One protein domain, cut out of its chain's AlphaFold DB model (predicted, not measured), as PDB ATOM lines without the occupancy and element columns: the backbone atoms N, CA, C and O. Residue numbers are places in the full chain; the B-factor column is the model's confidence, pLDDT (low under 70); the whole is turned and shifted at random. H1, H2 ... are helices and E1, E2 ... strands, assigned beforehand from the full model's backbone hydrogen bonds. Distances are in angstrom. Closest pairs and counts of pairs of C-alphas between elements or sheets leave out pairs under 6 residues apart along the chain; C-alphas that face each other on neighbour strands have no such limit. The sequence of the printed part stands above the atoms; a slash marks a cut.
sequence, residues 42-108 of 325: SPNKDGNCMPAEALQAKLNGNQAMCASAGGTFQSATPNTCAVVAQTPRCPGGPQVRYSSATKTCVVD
ATOM      1  N   SER A  42      10.799  34.168  -0.092       84.81
ATOM      2  CA  SER A  42      11.315  32.828  -0.376       84.81
ATOM      3  C   SER A  42      10.751  32.295  -1.697       84.81
ATOM      4  O   SER A  42       9.572  32.525  -1.982       84.81
ATOM      5  N   PRO A  43      11.551  31.572  -2.501       84.88
ATOM      6  CA  PRO A  43      11.066  30.972  -3.735       84.88
ATOM      7  C   PRO A  43      10.027  29.884  -3.431       84.88
ATOM      8  O   PRO A  43      10.237  29.030  -2.568       84.88
ATOM      9  N   ASN A  44       8.900  29.911  -4.138       85.12
ATOM     10  CA  ASN A  44       7.887  28.860  -4.077       85.12
ATOM     11  C   ASN A  44       8.260  27.674  -4.996       85.12
ATOM     12  O   ASN A  44       9.290  27.686  -5.669       85.12
ATOM     13  N   LYS A  45       7.402  26.645  -5.064       82.75
ATOM     14  CA  LYS A  45       7.605  25.478  -5.953       82.75
ATOM     15  C   LYS A  45       7.692  25.857  -7.439       82.75
ATOM     16  O   LYS A  45       8.303  25.143  -8.231       82.75
ATOM     17  N   ASP A  46       7.112  26.994  -7.806       81.50
ATOM     18  CA  ASP A  46       7.139  27.522  -9.165       81.50
ATOM     19  C   ASP A  46       8.372  28.388  -9.452       81.50
ATOM     20  O   ASP A  46       8.555  28.801 -10.593       81.50
ATOM     21  N   GLY A  47       9.242  28.617  -8.464       79.25
ATOM     22  CA  GLY A  47      10.435  29.458  -8.583       79.25
ATOM     23  C   GLY A  47      10.162  30.958  -8.439       79.25
ATOM     24  O   GLY A  47      11.093  31.747  -8.537       79.25
ATOM     25  N   ASN A  48       8.920  31.368  -8.174       84.75
ATOM     26  CA  ASN A  48       8.576  32.770  -7.946       84.75
ATOM     27  C   ASN A  48       8.835  33.166  -6.491       84.75
ATOM     28  O   ASN A  48       8.649  32.357  -5.579       84.75
ATOM     29  N   CYS A  49       9.198  34.425  -6.255       84.19
ATOM     30  CA  CYS A  49       9.385  34.932  -4.904       84.19
ATOM     31  C   CYS A  49       8.025  35.216  -4.256       84.19
ATOM     32  O   CYS A  49       7.268  36.077  -4.710       84.19
ATOM     33  N   MET A  50       7.736  34.484  -3.181       84.62
ATOM     34  CA  MET A  50       6.583  34.669  -2.298       84.62
ATOM     35  C   MET A  50       7.052  35.250  -0.959       84.62
ATOM     36  O   MET A  50       8.180  34.962  -0.553       84.62
ATOM     37  N   PRO A  51       6.231  36.035  -0.242       83.56
ATOM     38  CA  PRO A  51       6.556  36.433   1.122       83.56
ATOM     39  C   PRO A  51       6.835  35.185   1.963       83.56
ATOM     40  O   PRO A  51       6.088  34.209   1.895       83.56
ATOM     41  N   ALA A  52       7.899  35.202   2.763       86.12
ATOM     42  CA  ALA A  52       8.101  34.154   3.755       86.12
ATOM     43  C   ALA A  52       6.930  34.167   4.753       86.12
ATOM     44  O   ALA A  52       6.333  35.216   4.994       86.12
ATOM     45  N   GLU A  53       6.627  33.035   5.387       83.31
ATOM     46  CA  GLU A  53       5.478  32.892   6.299       83.31
ATOM     47  C   GLU A  53       5.439  33.980   7.392       83.31
ATOM     48  O   GLU A  53       4.398  34.582   7.660       83.31
ATOM     49  N   ALA A  54       6.608  34.339   7.935       79.81
ATOM     50  CA  ALA A  54       6.756  35.414   8.915       79.81
ATOM     51  C   ALA A  54       6.418  36.816   8.365       79.81
ATOM     52  O   ALA A  54       5.945  37.675   9.110       79.81
ATOM     53  N   LEU A  55       6.667  37.072   7.075       81.81
ATOM     54  CA  LEU A  55       6.267  38.311   6.405       81.81
ATOM     55  C   LEU A  55       4.778  38.268   6.039       81.81
ATOM     56  O   LEU A  55       4.079  39.252   6.255       81.81
ATOM     57  N   GLN A  56       4.273  37.125   5.571       80.50
ATOM     58  CA  GLN A  56       2.858  36.918   5.248       80.50
ATOM     59  C   GLN A  56       1.955  37.215   6.457       80.50
ATOM     60  O   GLN A  56       0.960  37.926   6.324       80.50
ATOM     61  N   ALA A  57       2.346  36.759   7.651       82.56
ATOM     62  CA  ALA A  57       1.633  37.049   8.894       82.56
ATOM     63  C   ALA A  57       1.586  38.551   9.233       82.56
ATOM     64  O   ALA A  57       0.601  39.012   9.798       82.56
ATOM     65  N   LYS A  58       2.621  39.323   8.867       82.81
ATOM     66  CA  LYS A  58       2.660  40.787   9.056       82.81
ATOM     67  C   LYS A  58       1.866  41.551   7.996       82.81
ATOM     68  O   LYS A  58       1.393  42.651   8.268       82.81
ATOM     69  N   LEU A  59       1.763  41.004   6.784       81.44
ATOM     70  CA  LEU A  59       0.986  41.589   5.688       81.44
ATOM     71  C   LEU A  59      -0.517  41.384   5.896       81.44
ATOM     72  O   LEU A  59      -1.318  42.270   5.587       81.44
ATOM     73  N   ASN A  60      -0.902  40.236   6.452       81.00
ATOM     74  CA  ASN A  60      -2.276  39.969   6.842       81.00
ATOM     75  C   ASN A  60      -2.688  40.919   7.980       81.00
ATOM     76  O   ASN A  60      -2.025  41.013   9.007       81.00
ATOM     77  N   GLY A  61      -3.773  41.665   7.774       79.06
ATOM     78  CA  GLY A  61      -4.260  42.673   8.724       79.06
ATOM     79  C   GLY A  61      -3.607  44.061   8.629       79.06
ATOM     80  O   GLY A  61      -4.015  44.951   9.371       79.06
ATOM     81  N   ASN A  62      -2.658  44.296   7.708       84.94
ATOM     82  CA  ASN A  62      -2.078  45.626   7.474       84.94
ATOM     83  C   ASN A  62      -2.164  46.060   5.998       84.94
ATOM     84  O   ASN A  62      -1.326  45.710   5.161       84.94
ATOM     85  N   GLN A  63      -3.177  46.875   5.686       81.69
ATOM     86  CA  GLN A  63      -3.483  47.324   4.322       81.69
ATOM     87  C   GLN A  63      -2.374  48.152   3.673       81.69
ATOM     88  O   GLN A  63      -2.072  47.954   2.494       81.69
ATOM     89  N   ALA A  64      -1.717  49.018   4.446       80.81
ATOM     90  CA  ALA A  64      -0.624  49.843   3.949       80.81
ATOM     91  C   ALA A  64       0.601  48.994   3.568       80.81
ATOM     92  O   ALA A  64       1.180  49.183   2.497       80.81
ATOM     93  N   MET A  65       0.960  48.010   4.402       82.25
ATOM     94  CA  MET A  65       2.099  47.129   4.118       82.25
ATOM     95  C   MET A  65       1.845  46.224   2.907       82.25
ATOM     96  O   MET A  65       2.737  46.059   2.077       82.25
ATOM     97  N   CYS A  66       0.631  45.695   2.750       81.56
ATOM     98  CA  CYS A  66       0.272  44.883   1.583       81.56
ATOM     99  C   CYS A  66       0.388  45.652   0.267       81.56
ATOM    100  O   CYS A  66       1.000  45.153  -0.674       81.56
ATOM    101  N   ALA A  67      -0.123  46.886   0.220       81.19
ATOM    102  CA  ALA A  67       0.002  47.731  -0.963       81.19
ATOM    103  C   ALA A  67       1.477  48.029  -1.290       81.19
ATOM    104  O   ALA A  67       1.884  47.929  -2.444       81.19
ATOM    105  N   SER A  68       2.305  48.313  -0.273       78.75
ATOM    106  CA  SER A  68       3.743  48.564  -0.467       78.75
ATOM    107  C   SER A  68       4.531  47.345  -0.970       78.75
ATOM    108  O   SER A  68       5.533  47.510  -1.657       78.75
ATOM    109  N   ALA A  69       4.057  46.129  -0.682       74.50
ATOM    110  CA  ALA A  69       4.636  44.879  -1.175       74.50
ATOM    111  C   ALA A  69       4.135  44.486  -2.582       74.50
ATOM    112  O   ALA A  69       4.487  43.417  -3.081       74.50
ATOM    113  N   GLY A  70       3.303  45.322  -3.220       75.31
ATOM    114  CA  GLY A  70       2.683  45.035  -4.518       75.31
ATOM    115  C   GLY A  70       1.496  44.066  -4.445       75.31
ATOM    116  O   GLY A  70       1.142  43.447  -5.447       75.31
ATOM    117  N   GLY A  71       0.900  43.887  -3.264       78.38
ATOM    118  CA  GLY A  71      -0.271  43.041  -3.050       78.38
ATOM    119  C   GLY A  71      -1.599  43.794  -3.085       78.38
ATOM    120  O   GLY A  71      -1.661  45.020  -2.991       78.38
ATOM    121  N   THR A  72      -2.686  43.031  -3.183       77.62
ATOM    122  CA  THR A  72      -4.069  43.519  -3.093       77.62
ATOM    123  C   THR A  72      -4.807  42.792  -1.972       77.62
ATOM    124  O   THR A  72      -4.619  41.598  -1.752       77.62
ATOM    125  N   PHE A  73      -5.636  43.514  -1.220       75.69
ATOM    126  CA  PHE A  73      -6.473  42.907  -0.184       75.69
ATOM    127  C   PHE A  73      -7.655  42.176  -0.821       75.69
ATOM    128  O   PHE A  73      -8.358  42.745  -1.657       75.69
ATOM    129  N   GLN A  74      -7.894  40.929  -0.413       75.62
ATOM    130  CA  GLN A  74      -9.043  40.169  -0.898       75.62
ATOM    131  C   GLN A  74     -10.305  40.574  -0.136       75.62
ATOM    132  O   GLN A  74     -10.379  40.448   1.084       75.62
ATOM    133  N   SER A  75     -11.324  41.028  -0.863       64.06
ATOM    134  CA  SER A  75     -12.610  41.439  -0.284       64.06
ATOM    135  C   SER A  75     -13.413  40.274   0.306       64.06
ATOM    136  O   SER A  75     -14.239  40.495   1.186       64.06
ATOM    137  N   ALA A  76     -13.164  39.042  -0.150       71.44
ATOM    138  CA  ALA A  76     -13.880  37.842   0.286       71.44
ATOM    139  C   ALA A  76     -13.456  37.337   1.680       71.44
ATOM    140  O   ALA A  76     -14.226  36.653   2.348       71.44
ATOM    141  N   THR A  77     -12.252  37.691   2.131       68.00
ATOM    142  CA  THR A  77     -11.710  37.315   3.441       68.00
ATOM    143  C   THR A  77     -11.031  38.538   4.054       68.00
ATOM    144  O   THR A  77      -9.856  38.794   3.751       68.00
ATOM    145  N   PRO A  78     -11.747  39.320   4.889       67.00
ATOM    146  CA  PRO A  78     -11.179  40.511   5.499       67.00
ATOM    147  C   PRO A  78      -9.879  40.142   6.219       67.00
ATOM    148  O   PRO A  78      -9.823  39.145   6.933       67.00
ATOM    149  N   ASN A  79      -8.834  40.940   5.994       75.81
ATOM    150  CA  ASN A  79      -7.470  40.771   6.518       75.81
ATOM    151  C   ASN A  79      -6.522  39.840   5.752       75.81
ATOM    152  O   ASN A  79      -5.395  39.658   6.208       75.81
ATOM    153  N   THR A  80      -6.901  39.325   4.579       82.19
ATOM    154  CA  THR A  80      -5.982  38.506   3.767       82.19
ATOM    155  C   THR A  80      -5.361  39.329   2.638       82.19
ATOM    156  O   THR A  80      -6.066  39.846   1.766       82.19
ATOM    157  N   CYS A  81      -4.033  39.450   2.652       81.94
ATOM    158  CA  CYS A  81      -3.269  40.105   1.594       81.94
ATOM    159  C   CYS A  81      -2.895  39.085   0.507       81.94
ATOM    160  O   CYS A  81      -2.140  38.145   0.761       81.94
ATOM    161  N   ALA A  82      -3.391  39.283  -0.716       83.00
ATOM    162  CA  ALA A  82      -2.947  38.546  -1.893       83.00
ATOM    163  C   ALA A  82      -1.795  39.302  -2.555       83.00
ATOM    164  O   ALA A  82      -1.993  40.288  -3.267       83.00
ATOM    165  N   VAL A  83      -0.573  38.849  -2.294       79.06
ATOM    166  CA  VAL A  83       0.634  39.431  -2.879       79.06
ATOM    167  C   VAL A  83       0.870  38.835  -4.261       79.06
ATOM    168  O   VAL A  83       0.842  37.615  -4.420       79.06
ATOM    169  N   VAL A  84       1.099  39.688  -5.260       80.00
ATOM    170  CA  VAL A  84       1.504  39.228  -6.592       80.00
ATOM    171  C   VAL A  84       2.915  38.661  -6.481       80.00
ATOM    172  O   VAL A  84       3.816  39.321  -5.963       80.00
ATOM    173  N   ALA A  85       3.101  37.426  -6.941       78.62
ATOM    174  CA  ALA A  85       4.402  36.778  -6.903       78.62
ATOM    175  C   ALA A  85       5.425  37.613  -7.689       78.62
ATOM    176  O   ALA A  85       5.168  38.014  -8.827       78.62
ATOM    177  N   GLN A  86       6.576  37.888  -7.080       79.94
ATOM    178  CA  GLN A  86       7.611  38.701  -7.710       79.94
ATOM    179  C   GLN A  86       8.559  37.815  -8.519       79.94
ATOM    180  O   GLN A  86       8.925  36.713  -8.094       79.94
ATOM    181  N   THR A  87       8.983  38.305  -9.685       77.69
ATOM    182  CA  THR A  87      10.063  37.669 -10.444       77.69
ATOM    183  C   THR A  87      11.356  37.750  -9.635       77.69
ATOM    184  O   THR A  87      11.706  38.846  -9.187       77.69
ATOM    185  N   PRO A  88      12.078  36.633  -9.452       81.12
ATOM    186  CA  PRO A  88      13.339  36.644  -8.731       81.12
ATOM    187  C   PRO A  88      14.352  37.611  -9.339       81.12
ATOM    188  O   PRO A  88      14.393  37.811 -10.556       81.12
ATOM    189  N   ARG A  89      15.203  38.190  -8.489       81.06
ATOM    190  CA  ARG A  89      16.331  38.995  -8.953       81.06
ATOM    191  C   ARG A  89      17.504  38.073  -9.250       81.06
ATOM    192  O   ARG A  89      17.804  37.148  -8.497       81.06
ATOM    193  N   CYS A  90      18.188  38.348 -10.350       79.00
ATOM    194  CA  CYS A  90      19.423  37.657 -10.667       79.00
ATOM    195  C   CYS A  90      20.613  38.411 -10.079       79.00
ATOM    196  O   CYS A  90      20.764  39.602 -10.359       79.00
ATOM    197  N   PRO A  91      21.463  37.757  -9.267       67.06
ATOM    198  CA  PRO A  91      22.712  38.363  -8.838       67.06
ATOM    199  C   PRO A  91      23.638  38.503 -10.055       67.06
ATOM    200  O   PRO A  91      24.007  37.511 -10.680       67.06
ATOM    201  N   GLY A  92      23.986  39.737 -10.418       61.50
ATOM    202  CA  GLY A  92      24.859  40.017 -11.558       61.50
ATOM    203  C   GLY A  92      24.637  41.398 -12.172       61.50
ATOM    204  O   GLY A  92      23.764  42.155 -11.754       61.50
ATOM    205  N   GLY A  93      25.474  41.747 -13.153       59.56
ATOM    206  CA  GLY A  93      25.329  42.974 -13.942       59.56
ATOM    207  C   GLY A  93      24.112  42.947 -14.887       59.56
ATOM    208  O   GLY A  93      23.368  41.970 -14.907       59.56
ATOM    209  N   PRO A  94      23.932  43.974 -15.741       56.69
ATOM    210  CA  PRO A  94      22.781  44.102 -16.655       56.69
ATOM    211  C   PRO A  94      22.643  42.963 -17.685       56.69
ATOM    212  O   PRO A  94      21.663  42.918 -18.425       56.69
ATOM    213  N   GLN A  95      23.620  42.055 -17.726       65.25
ATOM    214  CA  GLN A  95      23.688  40.908 -18.620       65.25
ATOM    215  C   GLN A  95      23.055  39.644 -18.051       65.25
ATOM    216  O   GLN A  95      23.078  38.635 -18.729       65.25
ATOM    217  N   VAL A  96      22.527  39.637 -16.827       70.88
ATOM    218  CA  VAL A  96      21.892  38.435 -16.261       70.88
ATOM    219  C   VAL A  96      20.388  38.654 -16.195       70.88
ATOM    220  O   VAL A  96      19.918  39.593 -15.553       70.88
ATOM    221  N   ARG A  97      19.623  37.799 -16.874       78.12
ATOM    222  CA  ARG A  97      18.158  37.855 -16.918       78.12
ATOM    223  C   ARG A  97      17.569  36.596 -16.305       78.12
ATOM    224  O   ARG A  97      18.111  35.506 -16.449       78.12
ATOM    225  N   TYR A  98      16.435  36.745 -15.634       80.81
ATOM    226  CA  TYR A  98      15.674  35.596 -15.163       80.81
ATOM    227  C   TYR A  98      14.931  34.971 -16.345       80.81
ATOM    228  O   TYR A  98      14.121  35.634 -16.996       80.81
ATOM    229  N   SER A  99      15.212  33.703 -16.631       81.94
ATOM    230  CA  SER A  99      14.475  32.930 -17.626       81.94
ATOM    231  C   SER A  99      13.281  32.274 -16.943       81.94
ATOM    232  O   SER A  99      13.434  31.359 -16.136       81.94
ATOM    233  N   SER A 100      12.067  32.719 -17.271       78.38
ATOM    234  CA  SER A 100      10.839  32.115 -16.738       78.38
ATOM    235  C   SER A 100      10.637  30.667 -17.199       78.38
ATOM    236  O   SER A 100       9.980  29.898 -16.504       78.38
ATOM    237  N   ALA A 101      11.220  30.287 -18.343       80.38
ATOM    238  CA  ALA A 101      11.130  28.937 -18.893       80.38
ATOM    239  C   ALA A 101      11.977  27.929 -18.102       80.38
ATOM    240  O   ALA A 101      11.501  26.843 -17.783       80.38
ATOM    241  N   THR A 102      13.215  28.298 -17.766       81.00
ATOM    242  CA  THR A 102      14.159  27.427 -17.041       81.00
ATOM    243  C   THR A 102      14.148  27.667 -15.533       81.00
ATOM    244  O   THR A 102      14.665  26.848 -14.781       81.00
ATOM    245  N   LYS A 103      13.519  28.758 -15.072       81.62
ATOM    246  CA  LYS A 103      13.499  29.213 -13.669       81.62
ATOM    247  C   LYS A 103      14.900  29.467 -13.100       81.62
ATOM    248  O   LYS A 103      15.114  29.403 -11.890       81.62
ATOM    249  N   THR A 104      15.852  29.773 -13.973       80.75
ATOM    250  CA  THR A 104      17.251  30.050 -13.642       80.75
ATOM    251  C   THR A 104      17.628  31.449 -14.107       80.75
ATOM    252  O   THR A 104      16.974  32.061 -14.960       80.75
ATOM    253  N   CYS A 105      18.682  31.992 -13.508       77.12
ATOM    254  CA  CYS A 105      19.299  33.203 -14.015       77.12
ATOM    255  C   CYS A 105      20.223  32.835 -15.164       77.12
ATOM    256  O   CYS A 105      21.244  32.186 -14.957       77.12
ATOM    257  N   VAL A 106      19.859  33.270 -16.363       75.56
ATOM    258  CA  VAL A 106      20.655  33.063 -17.564       75.56
ATOM    259  C   VAL A 106      21.459  34.322 -17.843       75.56
ATOM    260  O   VAL A 106      20.948  35.444 -17.781       75.56
ATOM    261  N   VAL A 107      22.741  34.147 -18.148       68.50
ATOM    262  CA  VAL A 107      23.522  35.232 -18.735       68.50
ATOM    263  C   VAL A 107      22.975  35.445 -20.143       68.50
ATOM    264  O   VAL A 107      22.992  34.539 -20.977       68.50
ATOM    265  N   ASP A 108      22.446  36.633 -20.392       66.44
ATOM    266  CA  ASP A 108      22.026  37.095 -21.698       66.44
ATOM    267  C   ASP A 108      23.256  37.245 -22.599       66.44
ATOM    268  O   ASP A 108      23.861  38.306 -22.743       66.44
TER     269      ASP A 108
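AT A GLANCE: This is residues 42 to 108 of the 325 residues of an uncharacterized protein of Ideonella sp. TBM-1 (UniProt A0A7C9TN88). A small, loosely built head, in which helices H1 and H2 gather near a short hairpin E2-E3 with E1 at the edge of this group, is joined by the long link of residues 84 to 95 to a second small hairpin, E4-E5, at the far end of the model. The printed part has 67 residues, with two named helices and five named strands in the order E1 H1 H2 E2 E3 E4 E5. Both two-stranded sheets, E2 - E3 and E4 - E5, are antiparallel; the class is mixed, with under half of the residues in named elements. The whole is loose, with a radius of gyration of the C-alphas of 14.4 A, and spans 43 by 21 by 20 A, only just a rod.

HOW THE PARTS SIT: E4, residues 96 to 99, and E5, residues 104 to 107, form an antiparallel hairpin at 140 degrees, with N 106 and O 97 2.8 A apart, within hydrogen-bond range. E2, residues 71 to 73, and E3, residues 81 to 83, form the other hairpin, antiparallel at 155 degrees, with N 72 and O 82 at 2.8 A, within range. E3 and E4 are apart. The closest C-alphas of H2, residues 63 to 68, and E3 are those of Cys 66 and Cys 81, 5.9 A. H1, residues 53 to 59, is close to but not clearly touching H2, closest C-alphas Leu 59 and Cys 66 at 5.3 A, a steep tilt of 68 degrees, only just short of perpendicular, opposite ways. E1, residues 49 to 51, pairs with no named strand, but residues 42 to 43 pair antiparallel with its residues 49 to 50. In H2 every O i to N i+4 pair is within hydrogen-bond range, in H1 2 of 3.

IN THESE COORDINATES: E1 begins at C-alpha 49, (9.385, 34.932, -4.904), and E5 ends at C-alpha 107, (23.522, 35.232, -18.735). From first to last C-alpha H1 measures 9.8 A, H2 8.8 A, E4 9.3 A and E5 9.6 A.

THE WHOLE: The C-alphas farthest apart, Pro 78 and Asp 108, are 43.1 A apart. The printed part has no cut, and the link E3 to E4 is long. Residue 75 and residues 77 to 78, 91 to 95 and 107 to 108 have pLDDT under 70.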